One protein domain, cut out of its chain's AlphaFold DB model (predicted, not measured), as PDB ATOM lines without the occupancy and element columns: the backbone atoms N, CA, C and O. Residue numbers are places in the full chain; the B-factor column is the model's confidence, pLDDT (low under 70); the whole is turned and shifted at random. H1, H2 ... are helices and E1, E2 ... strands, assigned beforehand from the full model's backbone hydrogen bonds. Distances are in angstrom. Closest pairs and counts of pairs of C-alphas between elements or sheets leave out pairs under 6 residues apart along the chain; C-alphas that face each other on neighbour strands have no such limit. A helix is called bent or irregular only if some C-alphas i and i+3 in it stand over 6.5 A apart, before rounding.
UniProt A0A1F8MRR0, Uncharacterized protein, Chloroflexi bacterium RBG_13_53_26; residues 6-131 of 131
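What this domain is: This is residues 6 to 131 of the 131 residues of an uncharacterized protein of Chloroflexi bacterium RBG_13_53_26 (UniProt A0A1F8MRR0). What is the main picture? One sheet of five strands, twisted and curled like part of a barrel, has two long helices, H2 and H3, side by side over one face and the short helix H4 on the other. H1 packs on residues 30 to 34 of H2 at one end of the longest axis, and the link of residues 51 to 61 lies towards the other end. What is it made of? The printed part has 126 residues, of mixed class, with four named helices and five named strands in the order E1 H1 H2 E2 E3 H3 E4 E5 H4; the sheet, antiparallel, runs E2 E3 E1 E4 E5. How large is it? It is compact, with a radius of gyration of the C-alphas of 15.2 A and spans of 49 by 33 by 24 A.

How they stand to each other: How do the strands pair? E1, residues 6 to 14, is antiparallel to E3, residues 70 to 76, with N 10 and O 73 within hydrogen-bond range at 2.8 A, and to E4, residues 104 to 116, with N 9 and O 109 at 2.8 A. E2, residues 62 to 67, forms a hairpin with E3, with N 65 and O 72 at 2.9 A. E4 bends by 103 degrees at residue 111 and forms a hairpin with E5, residues 119 to 121, with N 116 and O 119 at 2.9 A. Is the sheet folded? It is a folded sheet, bent back on itself into two leaves: E2 E3 face E4 E5, with E1 as the hinge. Where are the helices? H1, residues 17 to 24, is not on the sheet and touches H2, residues 28 to 50, the closest C-alphas being those of Ser 24 and Phe 31, 4.7 A. H2, over E2 and E3 at a height of 11.1 A, and H3, residues 80 to 98, over E3 and E1 at 8.6 A, lie on the same face and touch at a shallow tilt of 22 degrees, opposite ways, the closest C-alphas being those of Ala 37 and Leu 97, 6.2 A. H4, residues 123 to 129, is on the opposite face, its closest C-alpha pair with E4 being Gly 111 and Ala 124, 4.8 A. What of crossovers and helix backbones? E1, H1 H2, E2 and E3, H3, E4 are split strand-helix-strand units, two strands running the same way with another between them, each with a right-handed crossover. In H1, H2, H3 and H4 every O i to N i+4 pair is within hydrogen-bond range.

Where its parts are: Where does the printed part begin and end? C-alpha 6, where E1 begins, is at (34.973, -39.032, -28.731), and C-alpha 129, where H4 ends, is at (18.776, -35.487, -25.245). Which elements are longer? From first to last C-alpha E1 measures 26.5 A, H2 31.9 A, H3 26.2 A and E4 25.2 A.

The domain as a whole: How far does it reach? The two C-alphas farthest apart are those of Asn 26 and Gly 56, 51.6 A. Are there cuts, long links or weak places? The printed part has no cut, the link from H2 to E2 is long, and pLDDT is under 70 at residues 51 to 59.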
ATOM      1  N   THR A   6      35.999 -38.434 -27.875       96.50
ATOM      2  CA  THR A   6      34.973 -39.032 -28.731       96.50
ATOM      3  C   THR A   6      34.371 -40.240 -28.026       96.50
ATOM      4  O   THR A   6      35.089 -41.178 -27.662       96.50
ATOM      5  N   ARG A   7      33.060 -40.209 -27.806       96.19
ATOM      6  CA  ARG A   7      32.301 -41.245 -27.106       96.19
ATOM      7  C   ARG A   7      30.962 -41.469 -27.784       96.19
ATOM      8  O   ARG A   7      30.409 -40.548 -28.383       96.19
ATOM      9  N   LEU A   8      30.446 -42.680 -27.648       97.25
ATOM     10  CA  LEU A   8      29.042 -42.980 -27.877       97.25
ATOM     11  C   LEU A   8      28.283 -42.730 -26.571       97.25
ATOM     12  O   LEU A   8      28.678 -43.260 -25.532       97.25
ATOM     13  N   VAL A   9      27.233 -41.919 -26.621       97.44
ATOM     14  CA  VAL A   9      26.415 -41.511 -25.474       97.44
ATOM     15  C   VAL A   9      24.981 -41.961 -25.715       97.44
ATOM     16  O   VAL A   9      24.453 -41.754 -26.803       97.44
ATOM     17  N   ALA A  10      24.376 -42.576 -24.706       97.44
ATOM     18  CA  ALA A  10      22.953 -42.861 -24.637       97.44
ATOM     19  C   ALA A  10      22.336 -41.987 -23.551       97.44
ATOM     20  O   ALA A  10      22.872 -41.940 -22.443       97.44
ATOM     21  N   TYR A  11      21.214 -41.352 -23.854       97.44
ATOM     22  CA  TYR A  11      20.350 -40.726 -22.860       97.44
ATOM     23  C   TYR A  11      18.987 -41.405 -22.932       97.44
ATOM     24  O   TYR A  11      18.471 -41.586 -24.030       97.44
ATOM     25  N   LEU A  12      18.448 -41.824 -21.788       96.31
ATOM     26  CA  LEU A  12      17.160 -42.506 -21.687       96.31
ATOM     27  C   LEU A  12      16.325 -41.884 -20.567       96.31
ATOM     28  O   LEU A  12      16.872 -41.453 -19.553       96.31
ATOM     29  N   ASP A  13      15.011 -41.920 -20.747       95.44
ATOM     30  CA  ASP A  13      13.994 -41.299 -19.900       95.44
ATOM     31  C   ASP A  13      12.799 -42.253 -19.699       95.44
ATOM     32  O   ASP A  13      12.346 -42.884 -20.664       95.44
ATOM     33  N   LEU A  14      12.275 -42.368 -18.466       95.25
ATOM     34  CA  LEU A  14      11.055 -43.142 -18.172       95.25
ATOM     35  C   LEU A  14       9.812 -42.478 -18.752       95.25
ATOM     36  O   LEU A  14       9.374 -41.416 -18.318       95.25
ATOM     37  N   LEU A  15       9.147 -43.186 -19.661       95.19
ATOM     38  CA  LEU A  15       7.903 -42.712 -20.245       95.19
ATOM     39  C   LEU A  15       6.780 -42.703 -19.195       95.19
ATOM     40  O   LEU A  15       6.500 -43.715 -18.549       95.19
ATOM     41  N   GLY A  16       6.123 -41.548 -19.042       94.81
ATOM     42  CA  GLY A  16       5.013 -41.359 -18.100       94.81
ATOM     43  C   GLY A  16       5.442 -41.328 -16.629       94.81
ATOM     44  O   GLY A  16       4.620 -41.578 -15.750       94.81
ATOM     45  N   PHE A  17       6.720 -41.065 -16.342       95.75
ATOM     46  CA  PHE A  17       7.233 -41.083 -14.973       95.75
ATOM     47  C   PHE A  17       6.531 -40.092 -14.051       95.75
ATOM     48  O   PHE A  17       6.122 -40.476 -12.958       95.75
ATOM     49  N   LYS A  18       6.348 -38.846 -14.508       96.44
ATOM     50  CA  LYS A  18       5.682 -37.788 -13.741       96.44
ATOM     51  C   LYS A  18       4.321 -38.249 -13.210       96.44
ATOM     52  O   LYS A  18       4.121 -38.257 -11.998       96.44
ATOM     53  N   ASP A  19       3.440 -38.707 -14.098       96.62
ATOM     54  CA  ASP A  19       2.086 -39.148 -13.738       96.62
ATOM     55  C   ASP A  19       2.131 -40.315 -12.741       96.62
ATOM     56  O   ASP A  19       1.384 -40.354 -11.765       96.62
ATOM     57  N   ARG A  20       3.063 -41.258 -12.935       95.81
ATOM     58  CA  ARG A  20       3.246 -42.382 -12.006       95.81
ATOM     59  C   ARG A  20       3.709 -41.916 -10.628       95.81
ATOM     60  O   ARG A  20       3.215 -42.439  -9.634       95.81
ATOM     61  N   VAL A  21       4.629 -40.954 -10.550       97.25
ATOM     62  CA  VAL A  21       5.089 -40.385  -9.275       97.25
ATOM     63  C   VAL A  21       3.942 -39.673  -8.562       97.25
ATOM     64  O   VAL A  21       3.716 -39.938  -7.383       97.25
ATOM     65  N   GLU A  22       3.168 -38.849  -9.267       97.75
ATOM     66  CA  GLU A  22       1.991 -38.173  -8.705       97.75
ATOM     67  C   GLU A  22       0.962 -39.184  -8.174       97.75
ATOM     68  O   GLU A  22       0.485 -39.062  -7.045       97.75
ATOM     69  N   HIS A  23       0.691 -40.249  -8.932       96.38
ATOM     70  CA  HIS A  23      -0.204 -41.327  -8.506       96.38
ATOM     71  C   HIS A  23       0.354 -42.136  -7.325       96.38
ATOM     72  O   HIS A  23      -0.410 -42.639  -6.500       96.38
ATOM     73  N   SER A  24       1.679 -42.269  -7.222       97.44
ATOM     74  CA  SER A  24       2.330 -43.059  -6.173       97.44
ATOM     75  C   SER A  24       2.162 -42.480  -4.771       97.44
ATOM     76  O   SER A  24       2.198 -43.242  -3.807       97.44
ATOM     77  N   VAL A  25       1.905 -41.168  -4.651       97.50
ATOM     78  CA  VAL A  25       1.715 -40.475  -3.362       97.50
ATOM     79  C   VAL A  25       0.647 -41.160  -2.507       97.50
ATOM     80  O   VAL A  25       0.815 -41.284  -1.297       97.50
ATOM     81  N   ASN A  26      -0.419 -41.656  -3.141       96.69
ATOM     82  CA  ASN A  26      -1.538 -42.324  -2.472       96.69
ATOM     83  C   ASN A  26      -1.683 -43.800  -2.878       96.69
ATOM     84  O   ASN A  26      -2.698 -44.428  -2.582       96.69
ATOM     85  N   ASN A  27      -0.695 -44.366  -3.578       97.50
ATOM     86  CA  ASN A  27      -0.750 -45.733  -4.082       97.50
ATOM     87  C   ASN A  27       0.588 -46.449  -3.866       97.50
ATOM     88  O   ASN A  27       1.521 -46.345  -4.668       97.50
ATOM     89  N   SER A  28       0.655 -47.232  -2.787       97.25
ATOM     90  CA  SER A  28       1.855 -47.973  -2.382       97.25
ATOM     91  C   SER A  28       2.304 -49.018  -3.407       97.25
ATOM     92  O   SER A  28       3.502 -49.266  -3.534       97.25
ATOM     93  N   MET A  29       1.378 -49.598  -4.178       97.00
ATOM     94  CA  MET A  29       1.725 -50.536  -5.249       97.00
ATOM     95  C   MET A  29       2.460 -49.823  -6.386       97.00
ATOM     96  O   MET A  29       3.479 -50.316  -6.865       97.00
ATOM     97  N   VAL A  30       1.990 -48.634  -6.784       96.56
ATOM     98  CA  VAL A  30       2.660 -47.811  -7.805       96.56
ATOM     99  C   VAL A  30       4.015 -47.318  -7.294       96.56
ATOM    100  O   VAL A  30       4.998 -47.377  -8.032       96.56
ATOM    101  N   PHE A  31       4.097 -46.908  -6.025       97.44
ATOM    102  CA  PHE A  31       5.364 -46.542  -5.389       97.44
ATOM    103  C   PHE A  31       6.378 -47.691  -5.434       97.44
ATOM    104  O   PHE A  31       7.505 -47.494  -5.891       97.44
ATOM    105  N   SER A  32       5.974 -48.899  -5.018       97.50
ATOM    106  CA  SER A  32       6.847 -50.077  -5.055       97.50
ATOM    107  C   SER A  32       7.289 -50.384  -6.480       97.50
ATOM    108  O   SER A  32       8.473 -50.588  -6.711       97.50
ATOM    109  N   ALA A  33       6.377 -50.323  -7.455       96.06
ATOM    110  CA  ALA A  33       6.713 -50.568  -8.852       96.06
ATOM    111  C   ALA A  33       7.778 -49.586  -9.377       96.06
ATOM    112  O   ALA A  33       8.733 -50.010 -10.030       96.06
ATOM    113  N   ILE A  34       7.647 -48.287  -9.073       96.56
ATOM    114  CA  ILE A  34       8.647 -47.272  -9.441       96.56
ATOM    115  C   ILE A  34       9.982 -47.572  -8.757       96.56
ATOM    116  O   ILE A  34      11.014 -47.633  -9.428       96.56
ATOM    117  N   LYS A  35       9.966 -47.783  -7.437       96.31
ATOM    118  CA  LYS A  35      11.168 -48.068  -6.651       96.31
ATOM    119  C   LYS A  35      11.898 -49.297  -7.189       96.31
ATOM    120  O   LYS A  35      13.083 -49.214  -7.495       96.31
ATOM    121  N   ASP A  36      11.182 -50.397  -7.396       95.88
ATOM    122  CA  ASP A  36      11.740 -51.658  -7.878       95.88
ATOM    123  C   ASP A  36      12.311 -51.536  -9.297       95.88
ATOM    124  O   ASP A  36      13.268 -52.235  -9.644       95.88
ATOM    125  N   ALA A  37      11.733 -50.676 -10.141       95.00
ATOM    126  CA  ALA A  37      12.261 -50.382 -11.467       95.00
ATOM    127  C   ALA A  37      13.574 -49.589 -11.387       95.00
ATOM    128  O   ALA A  37      14.582 -50.021 -11.951       95.00
ATOM    129  N   LEU A  38      13.591 -48.481 -10.640       95.50
ATOM    130  CA  LEU A  38      14.775 -47.628 -10.486       95.50
ATOM    131  C   LEU A  38      15.928 -48.362  -9.782       95.50
ATOM    132  O   LEU A  38      17.077 -48.256 -10.208       95.50
ATOM    133  N   GLU A  39      15.642 -49.167  -8.758       95.31
ATOM    134  CA  GLU A  39      16.650 -49.980  -8.066       95.31
ATOM    135  C   GLU A  39      17.211 -51.093  -8.959       95.31
ATOM    136  O   GLU A  39      18.403 -51.393  -8.893       95.31
ATOM    137  N   SER A  40      16.401 -51.670  -9.854       93.44
ATOM    138  CA  SER A  40      16.898 -52.659 -10.827       93.44
ATOM    139  C   SER A  40      17.866 -52.033 -11.830       93.44
ATOM    140  O   SER A  40      18.878 -52.637 -12.189       93.44
ATOM    141  N   VAL A  41      17.585 -50.800 -12.252       93.31
ATOM    142  CA  VAL A  41      18.464 -50.011 -13.121       93.31
ATOM    143  C   VAL A  41      19.761 -49.659 -12.404       93.31
ATOM    144  O   VAL A  41      20.849 -49.829 -12.960       93.31
ATOM    145  N   GLU A  42      19.672 -49.205 -11.157       93.50
ATOM    146  CA  GLU A  42      20.843 -48.912 -10.334       93.50
ATOM    147  C   GLU A  42      21.711 -50.166 -10.156       93.50
ATOM    148  O   GLU A  42      22.911 -50.122 -10.429       93.50
ATOM    149  N   ALA A  43      21.108 -51.310  -9.832       92.31
ATOM    150  CA  ALA A  43      21.821 -52.573  -9.697       92.31
ATOM    151  C   ALA A  43      22.519 -52.982 -11.006       92.31
ATOM    152  O   ALA A  43      23.693 -53.364 -10.995       92.31
ATOM    153  N   HIS A  44      21.837 -52.847 -12.148       90.31
ATOM    154  CA  HIS A  44      22.409 -53.140 -13.460       90.31
ATOM    155  C   HIS A  44      23.583 -52.206 -13.790       90.31
ATOM    156  O   HIS A  44      24.668 -52.657 -14.158       90.31
ATOM    157  N   THR A  45      23.414 -50.896 -13.610       89.56
ATOM    158  CA  THR A  45      24.475 -49.910 -13.870       89.56
ATOM    159  C   THR A  45      25.664 -50.055 -12.926       89.56
ATOM    160  O   THR A  45      26.812 -49.876 -13.345       89.56
ATOM    161  N   ARG A  46      25.428 -50.433 -11.668       88.75
ATOM    162  CA  ARG A  46      26.476 -50.789 -10.714       88.75
ATOM    163  C   ARG A  46      27.234 -52.021 -11.193       88.75
ATOM    164  O   ARG A  46      28.459 -51.972 -11.236       88.75
ATOM    165  N   ALA A  47      26.531 -53.067 -11.630       86.75
ATOM    166  CA  ALA A  47      27.139 -54.274 -12.184       86.75
ATOM    167  C   ALA A  47      27.988 -53.977 -13.429       86.75
ATOM    168  O   ALA A  47      29.081 -54.513 -13.564       86.75
ATOM    169  N   ILE A  48      27.549 -53.080 -14.313       84.88
ATOM    170  CA  ILE A  48      28.355 -52.623 -15.454       84.88
ATOM    171  C   ILE A  48      29.662 -51.964 -14.985       84.88
ATOM    172  O   ILE A  48      30.727 -52.217 -15.547       84.88
ATOM    173  N   ARG A  49      29.594 -51.116 -13.952       80.31
ATOM    174  CA  ARG A  49      30.759 -50.400 -13.408       80.31
ATOM    175  C   ARG A  49      31.733 -51.321 -12.672       80.31
ATOM    176  O   ARG A  49      32.926 -51.018 -12.657       80.31
ATOM    177  N   THR A  50      31.228 -52.381 -12.037       73.50
ATOM    178  CA  THR A  50      32.007 -53.318 -11.211       73.50
ATOM    179  C   THR A  50      32.425 -54.584 -11.944       73.50
ATOM    180  O   THR A  50      33.352 -55.239 -11.471       73.50
ATOM    181  N   ARG A  51      31.789 -54.937 -13.073       66.38
ATOM    182  CA  ARG A  51      32.201 -56.059 -13.924       66.38
ATOM    183  C   ARG A  51      33.679 -55.885 -14.255       66.38
ATOM    184  O   ARG A  51      34.071 -55.026 -15.047       66.38
ATOM    185  N   GLY A  52      34.495 -56.694 -13.584       52.69
ATOM    186  CA  GLY A  52      35.918 -56.786 -13.829       52.69
ATOM    187  C   GLY A  52      36.151 -57.155 -15.287       52.69
ATOM    188  O   GLY A  52      35.356 -57.865 -15.906       52.69
ATOM    189  N   ARG A  53      37.245 -56.648 -15.850       55.62
ATOM    190  CA  ARG A  53      37.720 -57.117 -17.149       55.62
ATOM    191  C   ARG A  53      37.948 -58.619 -17.024       55.62
ATOM    192  O   ARG A  53      38.717 -59.029 -16.157       55.62
ATOM    193  N   VAL A  54      37.315 -59.423 -17.873       54.84
ATOM    194  CA  VAL A  54      37.803 -60.786 -18.087       54.84
ATOM    195  C   VAL A  54      39.219 -60.626 -18.652       54.84
ATOM    196  O   VAL A  54      39.369 -59.932 -19.666       54.84
ATOM    197  N   PRO A  55      40.268 -61.157 -17.998       47.66
ATOM    198  CA  PRO A  55      41.629 -61.038 -18.507       47.66
ATOM    199  C   PRO A  55      41.690 -61.544 -19.955       47.66
ATOM    200  O   PRO A  55      41.220 -62.638 -20.250       47.66
ATOM    201  N   GLY A  56      42.208 -60.722 -20.869       55.50
ATOM    202  CA  GLY A  56      42.304 -61.059 -22.295       55.50
ATOM    203  C   GLY A  56      41.095 -60.688 -23.164       55.50
ATOM    204  O   GLY A  56      41.219 -60.746 -24.384       55.50
ATOM    205  N   VAL A  57      39.967 -60.235 -22.597       58.91
ATOM    206  CA  VAL A  57      38.813 -59.750 -23.381       58.91
ATOM    207  C   VAL A  57      38.727 -58.221 -23.291       58.91
ATOM    208  O   VAL A  57      38.431 -57.686 -22.218       58.91
ATOM    209  N   PRO A  58      38.961 -57.478 -24.390       58.44
ATOM    210  CA  PRO A  58      38.792 -56.031 -24.403       58.44
ATOM    211  C   PRO A  58      37.301 -55.682 -24.322       58.44
ATOM    212  O   PRO A  58      36.606 -55.616 -25.332       58.44
ATOM    213  N   THR A  59      36.782 -55.451 -23.116       65.19
ATOM    214  CA  THR A  59      35.431 -54.911 -22.933       65.19
ATOM    215  C   THR A  59      35.491 -53.387 -22.807       65.19
ATOM    216  O   THR A  59      36.222 -52.858 -21.957       65.19
ATOM    217  N   PRO A  60      34.757 -52.633 -23.649       72.25
ATOM    218  CA  PRO A  60      34.690 -51.186 -23.521       72.25
ATOM    219  C   PRO A  60      34.134 -50.798 -22.149       72.25
ATOM    220  O   PRO A  60      33.097 -51.301 -21.719       72.25
ATOM    221  N   ARG A  61      34.818 -49.884 -21.453       80.94
ATOM    222  CA  ARG A  61      34.329 -49.368 -20.173       80.94
ATOM    223  C   ARG A  61      33.126 -48.464 -20.425       80.94
ATOM    224  O   ARG A  61      33.269 -47.418 -21.058       80.94
ATOM    225  N   VAL A  62      31.982 -48.865 -19.888       87.31
ATOM    226  CA  VAL A  62      30.758 -48.068 -19.888       87.31
ATOM    227  C   VAL A  62      30.736 -47.225 -18.612       87.31
ATOM    228  O   VAL A  62      30.916 -47.737 -17.505       87.31
ATOM    229  N   THR A  63      30.533 -45.925 -18.767       90.75
ATOM    230  CA  THR A  63      30.262 -44.997 -17.669       90.75
ATOM    231  C   THR A  63      28.756 -44.786 -17.592       90.75
ATOM    232  O   THR A  63      28.102 -44.703 -18.626       90.75
ATOM    233  N   THR A  64      28.206 -44.700 -16.384       92.69
ATOM    234  CA  THR A  64      26.768 -44.510 -16.166       92.69
ATOM    235  C   THR A  64      26.528 -43.424 -15.121       92.69
ATOM    236  O   THR A  64      27.270 -43.329 -14.138       92.69
ATOM    237  N   GLN A  65      25.498 -42.603 -15.318       92.81
ATOM    238  CA  GLN A  65      24.909 -41.781 -14.258       92.81
ATOM    239  C   GLN A  65      23.396 -41.791 -14.393       92.81
ATOM    240  O   GLN A  65      22.862 -41.933 -15.488       92.81
ATOM    241  N   MET A  66      22.728 -41.624 -13.263       93.00
ATOM    242  CA  MET A  66      21.283 -41.652 -13.160       93.00
ATOM    243  C   MET A  66      20.840 -40.491 -12.279       93.00
ATOM    244  O   MET A  66      21.488 -40.192 -11.271       93.00
ATOM    245  N   PHE A  67      19.752 -39.847 -12.673       92.88
ATOM    246  CA  PHE A  67      19.079 -38.809 -11.912       92.88
ATOM    247  C   PHE A  67      17.582 -38.923 -12.180       92.88
ATOM    248  O   PHE A  67      17.170 -38.824 -13.332       92.88
ATOM    249  N   SER A  68      16.782 -39.100 -11.126       93.38
ATOM    250  CA  SER A  68      15.335 -39.301 -11.267       93.38
ATOM    251  C   SER A  68      15.039 -40.487 -12.215       93.38
ATOM    252  O   SER A  68      15.597 -41.573 -12.051       93.38
ATOM    253  N   ASP A  69      14.190 -40.259 -13.205       93.56
ATOM    254  CA  ASP A  69      13.805 -41.093 -14.337       93.56
ATOM    255  C   ASP A  69      14.815 -41.158 -15.475       93.56
ATOM    256  O   ASP A  69      14.697 -42.013 -16.355       93.56
ATOM    257  N   SER A  70      15.797 -40.266 -15.466       94.94
ATOM    258  CA  SER A  70      16.784 -40.164 -16.522       94.94
ATOM    259  C   SER A  70      18.037 -40.973 -16.205       94.94
ATOM    260  O   SER A  70      18.595 -40.930 -15.104       94.94
ATOM    261  N   ILE A  71      18.554 -41.652 -17.221       94.94
ATOM    262  CA  ILE A  71      19.834 -42.351 -17.175       94.94
ATOM    263  C   ILE A  71      20.673 -41.980 -18.395       94.94
ATOM    264  O   ILE A  71      20.199 -41.921 -19.525       94.94
ATOM    265  N   SER A  72      21.962 -41.765 -18.154       95.44
ATOM    266  CA  SER A  72      22.966 -41.612 -19.194       95.44
ATOM    267  C   SER A  72      23.986 -42.738 -19.124       95.44
ATOM    268  O   SER A  72      24.498 -43.069 -18.048       95.44
ATOM    269  N   LEU A  73      24.312 -43.293 -20.288       95.00
ATOM    270  CA  LEU A  73      25.400 -44.240 -20.475       95.00
ATOM    271  C   LEU A  73      26.379 -43.674 -21.495       95.00
ATOM    272  O   LEU A  73      25.986 -43.057 -22.481       95.00
ATOM    273  N   SER A  74      27.669 -43.927 -21.316       95.12
ATOM    274  CA  SER A  74      28.665 -43.527 -22.301       95.12
ATOM    275  C   SER A  74      29.766 -44.573 -22.449       95.12
ATOM    276  O   SER A  74      30.202 -45.187 -21.475       95.12
ATOM    277  N   VAL A  75      30.274 -44.742 -23.666       94.06
ATOM    278  CA  VAL A  75      31.379 -45.653 -23.984       94.06
ATOM    279  C   VAL A  75      32.430 -44.910 -24.796       94.06
ATOM    280  O   VAL A  75      32.100 -44.088 -25.648       94.06
ATOM    281  N   LEU A  76      33.712 -45.176 -24.533       92.75
ATOM    282  CA  LEU A  76      34.802 -44.566 -25.294       92.75
ATOM    283  C   LEU A  76      34.764 -45.013 -26.766       92.75
ATOM    284  O   LEU A  76      34.662 -46.205 -27.054       92.75
ATOM    285  N   GLY A  77      34.899 -44.057 -27.686       93.25
ATOM    286  CA  GLY A  77      34.855 -44.296 -29.127       93.25
ATOM    287  C   GLY A  77      33.449 -44.552 -29.680       93.25
ATOM    288  O   GLY A  77      32.486 -44.744 -28.943       93.25
ATOM    289  N   THR A  78      33.349 -44.554 -31.008       93.44
ATOM    290  CA  THR A  78      32.109 -44.761 -31.783       93.44
ATOM    291  C   THR A  78      32.206 -45.970 -32.724       93.44
ATOM    292  O   THR A  78      31.417 -46.116 -33.652       93.44
ATOM    293  N   GLY A  79      33.193 -46.846 -32.505       92.38
ATOM    294  CA  GLY A  79      33.406 -48.041 -33.322       92.38
ATOM    295  C   GLY A  79      32.405 -49.164 -33.029       92.38
ATOM    296  O   GLY A  79      31.666 -49.124 -32.044       92.38
ATOM    297  N   LYS A  80      32.439 -50.219 -33.857       91.50
ATOM    298  CA  LYS A  80      31.527 -51.380 -33.779       91.50
ATOM    299  C   LYS A  80      31.462 -52.009 -32.382       91.50
ATOM    300  O   LYS A  80      30.377 -52.309 -31.901       91.50
ATOM    301  N   TRP A  81      32.606 -52.151 -31.708       88.62
ATOM    302  CA  TRP A  81      32.673 -52.695 -30.347       88.62
ATOM    303  C   TRP A  81      32.007 -51.789 -29.307       88.62
ATOM    304  O   TRP A  81      31.295 -52.286 -28.439       88.62
ATOM    305  N   SER A  82      32.195 -50.468 -29.404       90.69
ATOM    306  CA  SER A  82      31.541 -49.495 -28.519       90.69
ATOM    307  C   SER A  82      30.028 -49.498 -28.725       90.69
ATOM    308  O   SER A  82      29.280 -49.465 -27.752       90.69
ATOM    309  N   PHE A  83      29.586 -49.599 -29.982       92.69
ATOM    310  CA  PHE A  83      28.173 -49.709 -30.328       92.69
ATOM    311  C   PHE A  83      27.555 -51.007 -29.798       92.69
ATOM    312  O   PHE A  83      26.563 -50.939 -29.086       92.69
ATOM    313  N   ALA A  84      28.175 -52.164 -30.050       91.12
ATOM    314  CA  ALA A  84      27.696 -53.459 -29.561       91.12
ATOM    315  C   ALA A  84      27.650 -53.530 -28.025       91.12
ATOM    316  O   ALA A  84      26.686 -54.033 -27.450       91.12
ATOM    317  N   ALA A  85      28.668 -52.987 -27.346       88.94
ATOM    318  CA  ALA A  85      28.669 -52.889 -25.890       88.94
ATOM    319  C   ALA A  85      27.530 -51.991 -25.388       88.94
ATOM    320  O   ALA A  85      26.847 -52.352 -24.433       88.94
ATOM    321  N   MET A  86      27.299 -50.841 -26.026       93.25
ATOM    322  CA  MET A  86      26.212 -49.939 -25.656       93.25
ATOM    323  C   MET A  86      24.845 -50.602 -25.856       93.25
ATOM    324  O   MET A  86      24.084 -50.735 -24.901       93.25
ATOM    325  N   THR A  87      24.547 -51.075 -27.067       93.06
ATOM    326  CA  THR A  87      23.236 -51.646 -27.398       93.06
ATOM    327  C   THR A  87      22.937 -52.916 -26.610       93.06
ATOM    328  O   THR A  87      21.799 -53.100 -26.193       93.06
ATOM    329  N   GLY A  88      23.939 -53.750 -26.314       91.75
ATOM    330  CA  GLY A  88      23.762 -54.922 -25.454       91.75
ATOM    331  C   GLY A  88      23.311 -54.563 -24.033       91.75
ATOM    332  O   GLY A  88      22.394 -55.189 -23.502       91.75
ATOM    333  N   ASN A  89      23.901 -53.525 -23.424       91.56
ATOM    334  CA  ASN A  89      23.467 -53.045 -22.105       91.56
ATOM    335  C   ASN A  89      22.074 -52.404 -22.166       91.56
ATOM    336  O   ASN A  89      21.239 -52.678 -21.308       91.56
ATOM    337  N   LEU A  90      21.798 -51.605 -23.203       93.62
ATOM    338  CA  LEU A  90      20.482 -50.991 -23.406       93.62
ATOM    339  C   LEU A  90      19.376 -52.034 -23.589       93.62
ATOM    340  O   LEU A  90      18.315 -51.907 -22.989       93.62
ATOM    341  N   MET A  91      19.633 -53.090 -24.364       94.00
ATOM    342  CA  MET A  91      18.687 -54.185 -24.583       94.00
ATOM    343  C   MET A  91      18.340 -54.895 -23.271       94.00
ATOM    344  O   MET A  91      17.165 -55.132 -22.991       94.00
ATOM    345  N   LEU A  92      19.345 -55.219 -22.451       91.88
ATOM    346  CA  LEU A  92      19.119 -55.857 -21.153       91.88
ATOM    347  C   LEU A  92      18.334 -54.950 -20.200       91.88
ATOM    348  O   LEU A  92      17.360 -55.408 -19.606       91.88
ATOM    349  N   LEU A  93      18.715 -53.673 -20.092       92.06
ATOM    350  CA  LEU A  93      18.003 -52.686 -19.273       92.06
ATOM    351  C   LEU A  93      16.541 -52.534 -19.708       92.06
ATOM    352  O   LEU A  93      15.636 -52.662 -18.885       92.06
ATOM    353  N   GLN A  94      16.305 -52.334 -21.007       93.75
ATOM    354  CA  GLN A  94      14.961 -52.200 -21.566       93.75
ATOM    355  C   GLN A  94      14.124 -53.456 -21.308       93.75
ATOM    356  O   GLN A  94      12.956 -53.350 -20.955       93.75
ATOM    357  N   THR A  95      14.715 -54.647 -21.432       94.12
ATOM    358  CA  THR A  95      14.016 -55.913 -21.165       94.12
ATOM    359  C   THR A  95      13.612 -56.017 -19.694       94.12
ATOM    360  O   THR A  95      12.468 -56.347 -19.390       94.12
ATOM    361  N   GLN A  96      14.519 -55.692 -18.768       92.44
ATOM    362  CA  GLN A  96      14.247 -55.721 -17.326       92.44
ATOM    363  C   GLN A  96      13.120 -54.767 -16.922       92.44
ATOM    364  O   GLN A  96      12.304 -55.105 -16.066       92.44
ATOM    365  N   LEU A  97      13.063 -53.588 -17.536       93.69
ATOM    366  CA  LEU A  97      12.023 -52.598 -17.270       93.69
ATOM    367  C   LEU A  97      10.696 -52.937 -17.929       93.69
ATOM    368  O   LEU A  97       9.653 -52.776 -17.295       93.69
ATOM    369  N   LEU A  98      10.732 -53.468 -19.150       95.44
ATOM    370  CA  LEU A  98       9.535 -53.905 -19.857       95.44
ATOM    371  C   LEU A  98       8.795 -54.982 -19.059       95.44
ATOM    372  O   LEU A  98       7.583 -54.891 -18.885       95.44
ATOM    373  N   LEU A  99       9.529 -55.942 -18.485       94.12
ATOM    374  CA  LEU A  99       8.971 -56.968 -17.595       94.12
ATOM    375  C   LEU A  99       8.347 -56.392 -16.311       94.12
ATOM    376  O   LEU A  99       7.534 -57.055 -15.676       94.12
ATOM    377  N   LYS A 100       8.704 -55.161 -15.936       93.00
ATOM    378  CA  LYS A 100       8.138 -54.416 -14.799       93.00
ATOM    379  C   LYS A 100       7.047 -53.425 -15.223       93.00
ATOM    380  O   LYS A 100       6.575 -52.650 -14.396       93.00
ATOM    381  N   GLY A 101       6.653 -53.414 -16.499       94.88
ATOM    382  CA  GLY A 101       5.637 -52.502 -17.025       94.88
ATOM    383  C   GLY A 101       6.121 -51.058 -17.189       94.88
ATOM    384  O   GLY A 101       5.307 -50.129 -17.128       94.88
ATOM    385  N   PHE A 102       7.427 -50.851 -17.372       95.62
ATOM    386  CA  PHE A 102       8.029 -49.552 -17.671       95.62
ATOM    387  C   PHE A 102       8.668 -49.554 -19.060       95.62
ATOM    388  O   PHE A 102       9.215 -50.555 -19.517       95.62
ATOM    389  N   LEU A 103       8.610 -48.402 -19.721       95.06
ATOM    390  CA  LEU A 103       9.237 -48.167 -21.014       95.06
ATOM    391  C   LEU A 103      10.178 -46.980 -20.904       95.06
ATOM    392  O   LEU A 103       9.854 -45.992 -20.239       95.06
ATOM    393  N   TRP A 104      11.311 -47.071 -21.591       92.75
ATOM    394  CA  TRP A 104      12.198 -45.943 -21.813       92.75
ATOM    395  C   TRP A 104      12.107 -45.436 -23.236       92.75
ATOM    396  O   TRP A 104      11.866 -46.193 -24.177       92.75
ATOM    397  N   ARG A 105      12.337 -44.136 -23.372       92.88
ATOM    398  CA  ARG A 105      12.601 -43.462 -24.641       92.88
ATOM    399  C   ARG A 105      13.938 -42.744 -24.553       92.88
ATOM    400  O   ARG A 105      14.400 -42.443 -23.457       92.88
ATOM    401  N   GLY A 106      14.532 -42.455 -25.698       93.44
ATOM    402  CA  GLY A 106      15.769 -41.696 -25.772       93.44
ATOM    403  C   GLY A 106      16.571 -42.054 -27.007       93.44
ATOM    404  O   GLY A 106      16.084 -42.765 -27.891       93.44
ATOM    405  N   ALA A 107      17.814 -41.588 -27.050       96.62
ATOM    406  CA  ALA A 107      18.626 -41.679 -28.250       96.62
ATOM    407  C   ALA A 107      20.100 -41.963 -27.973       96.62
ATOM    408  O   ALA A 107      20.623 -41.825 -26.864       96.62
ATOM    409  N   LEU A 108      20.769 -42.368 -29.053       96.88
ATOM    410  CA  LEU A 108      22.204 -42.575 -29.128       96.88
ATOM    411  C   LEU A 108      22.833 -41.491 -29.995       96.88
ATOM    412  O   LEU A 108      22.416 -41.283 -31.131       96.88
ATOM    413  N   ALA A 109      23.899 -40.873 -29.498       97.81
ATOM    414  CA  ALA A 109      24.693 -39.925 -30.266       97.81
ATOM    415  C   ALA A 109      26.191 -40.167 -30.063       97.81
ATOM    416  O   ALA A 109      26.667 -40.446 -28.961       97.81
ATOM    417  N   GLY A 110      26.954 -40.066 -31.149       97.06
ATOM    418  CA  GLY A 110      28.409 -40.160 -31.135       97.06
ATOM    419  C   GLY A 110      29.047 -38.781 -31.259       97.06
ATOM    420  O   GLY A 110      28.651 -37.996 -32.114       97.06
ATOM    421  N   GLY A 111      30.059 -38.483 -30.447       96.62
ATOM    422  CA  GLY A 111      30.800 -37.231 -30.584       96.62
ATOM    423  C   GLY A 111      31.589 -36.845 -29.344       96.62
ATOM    424  O   GLY A 111      31.917 -37.684 -28.505       96.62
ATOM    425  N   LEU A 112      31.916 -35.558 -29.242       97.56
ATOM    426  CA  LEU A 112      32.666 -35.019 -28.113       97.56
ATOM    427  C   LEU A 112      31.830 -35.082 -26.830       97.56
ATOM    428  O   LEU A 112      30.705 -34.580 -26.767       97.56
ATOM    429  N   HIS A 113      32.411 -35.688 -25.800       96.69
ATOM    430  CA  HIS A 113      31.808 -35.817 -24.483       96.69
ATOM    431  C   HIS A 113      32.881 -35.746 -23.392       96.69
ATOM    432  O   HIS A 113      33.964 -36.329 -23.516       96.69
ATOM    433  N   TYR A 114      32.584 -35.002 -22.335       95.12
ATOM    434  CA  TYR A 114      33.381 -34.913 -21.125       95.12
ATOM    435  C   TYR A 114      32.706 -35.714 -20.018       95.12
ATOM    436  O   TYR A 114      31.503 -35.593 -19.806       95.12
ATOM    437  N   GLU A 115      33.500 -36.478 -19.272       91.00
ATOM    438  CA  GLU A 115      33.050 -37.162 -18.063       91.00
ATOM    439  C   GLU A 115      34.154 -37.172 -16.997       91.00
ATOM    440  O   GLU A 115      35.312 -37.502 -17.274       91.00
ATOM    441  N   LYS A 116      33.800 -36.826 -15.758       89.88
ATOM    442  CA  LYS A 116      34.663 -36.985 -14.581       89.88
ATOM    443  C   LYS A 116      33.811 -37.133 -13.324       89.88
ATOM    444  O   LYS A 116      33.113 -36.210 -12.913       89.88
ATOM    445  N   GLY A 117      33.899 -38.294 -12.674       86.62
ATOM    446  CA  GLY A 117      33.100 -38.584 -11.482       86.62
ATOM    447  C   GLY A 117      31.599 -38.519 -11.785       86.62
ATOM    448  O   GLY A 117      31.118 -39.249 -12.649       86.62
ATOM    449  N   LYS A 118      30.881 -37.641 -11.075       87.38
ATOM    450  CA  LYS A 118      29.437 -37.398 -11.241       87.38
ATOM    451  C   LYS A 118      29.106 -36.254 -12.211       87.38
ATOM    452  O   LYS A 118      27.966 -35.824 -12.272       87.38
ATOM    453  N   VAL A 119      30.095 -35.744 -12.945       90.38
ATOM    454  CA  VAL A 119      29.908 -34.637 -13.892       90.38
ATOM    455  C   VAL A 119      30.089 -35.157 -15.308       90.38
ATOM    456  O   VAL A 119      31.111 -35.781 -15.608       90.38
ATOM    457  N   MET A 120      29.109 -34.898 -16.171       92.44
ATOM    458  CA  MET A 120      29.197 -35.178 -17.599       92.44
ATOM    459  C   MET A 120      28.506 -34.097 -18.428       92.44
ATOM    460  O   MET A 120      27.495 -33.549 -18.001       92.44
ATOM    461  N   PHE A 121      29.058 -33.776 -19.595       95.00
ATOM    462  CA  PHE A 121      28.469 -32.825 -20.544       95.00
ATOM    463  C   PHE A 121      29.166 -32.921 -21.906       95.00
ATOM    464  O   PHE A 121      30.252 -33.485 -22.033       95.00
ATOM    465  N   GLY A 122      28.556 -32.355 -22.943       95.81
ATOM    466  CA  GLY A 122      29.191 -32.183 -24.249       95.81
ATOM    467  C   GLY A 122      28.212 -32.268 -25.415       95.81
ATOM    468  O   GLY A 122      27.068 -32.678 -25.214       95.81
ATOM    469  N   PRO A 123      28.662 -31.932 -26.636       97.19
ATOM    470  CA  PRO A 123      27.817 -31.948 -27.829       97.19
ATOM    471  C   PRO A 123      27.081 -33.274 -28.055       97.19
ATOM    472  O   PRO A 123      25.898 -33.261 -28.375       97.19
ATOM    473  N   ALA A 124      27.739 -34.416 -27.819       97.44
ATOM    474  CA  ALA A 124      27.094 -35.722 -27.974       97.44
ATOM    475  C   ALA A 124      25.967 -35.955 -26.954       97.44
ATOM    476  O   ALA A 124      24.962 -36.565 -27.287       97.44
ATOM    477  N   MET A 125      26.107 -35.443 -25.725       96.56
ATOM    478  CA  MET A 125      25.032 -35.527 -24.731       96.56
ATOM    479  C   MET A 125      23.828 -34.690 -25.164       96.56
ATOM    480  O   MET A 125      22.709 -35.179 -25.154       96.56
ATOM    481  N   ILE A 126      24.070 -33.444 -25.580       97.19
ATOM    482  CA  ILE A 126      23.008 -32.538 -26.034       97.19
ATOM    483  C   ILE A 126      22.260 -33.151 -27.224       97.19
ATOM    484  O   ILE A 126      21.035 -33.145 -27.247       97.19
ATOM    485  N   ALA A 127      22.988 -33.731 -28.181       97.88
ATOM    486  CA  ALA A 127      22.383 -34.424 -29.313       97.88
ATOM    487  C   ALA A 127      21.517 -35.617 -28.873       97.88
ATOM    488  O   ALA A 127      20.414 -35.762 -29.376       97.88
ATOM    489  N   ALA A 128      21.978 -36.437 -27.921       97.31
ATOM    490  CA  ALA A 128      21.207 -37.576 -27.418       97.31
ATOM    491  C   ALA A 128      19.943 -37.168 -26.638       97.31
ATOM    492  O   ALA A 128      18.974 -37.914 -26.635       97.31
ATOM    493  N   VAL A 129      19.948 -36.010 -25.973       96.19
ATOM    494  CA  VAL A 129      18.776 -35.487 -25.245       96.19
ATOM    495  C   VAL A 129      17.714 -34.921 -26.198       96.19
ATOM    496  O   VAL A 129      16.529 -34.971 -25.889       96.19
ATOM    497  N   ASN A 130      18.132 -34.374 -27.342       94.56
ATOM    498  CA  ASN A 130      17.255 -33.667 -28.282       94.56
ATOM    499  C   ASN A 130      16.674 -34.544 -29.407       94.56
ATOM    500  O   ASN A 130      15.959 -34.021 -30.263       94.56
ATOM    501  N   LEU A 131      17.025 -35.829 -29.447       85.31
ATOM    502  CA  LEU A 131      16.530 -36.816 -30.414       85.31
ATOM    503  C   LEU A 131      15.397 -37.639 -29.795       85.31
ATOM    504  O   LEU A 131      14.398 -37.861 -30.511       85.31
TER     505      LEU A 131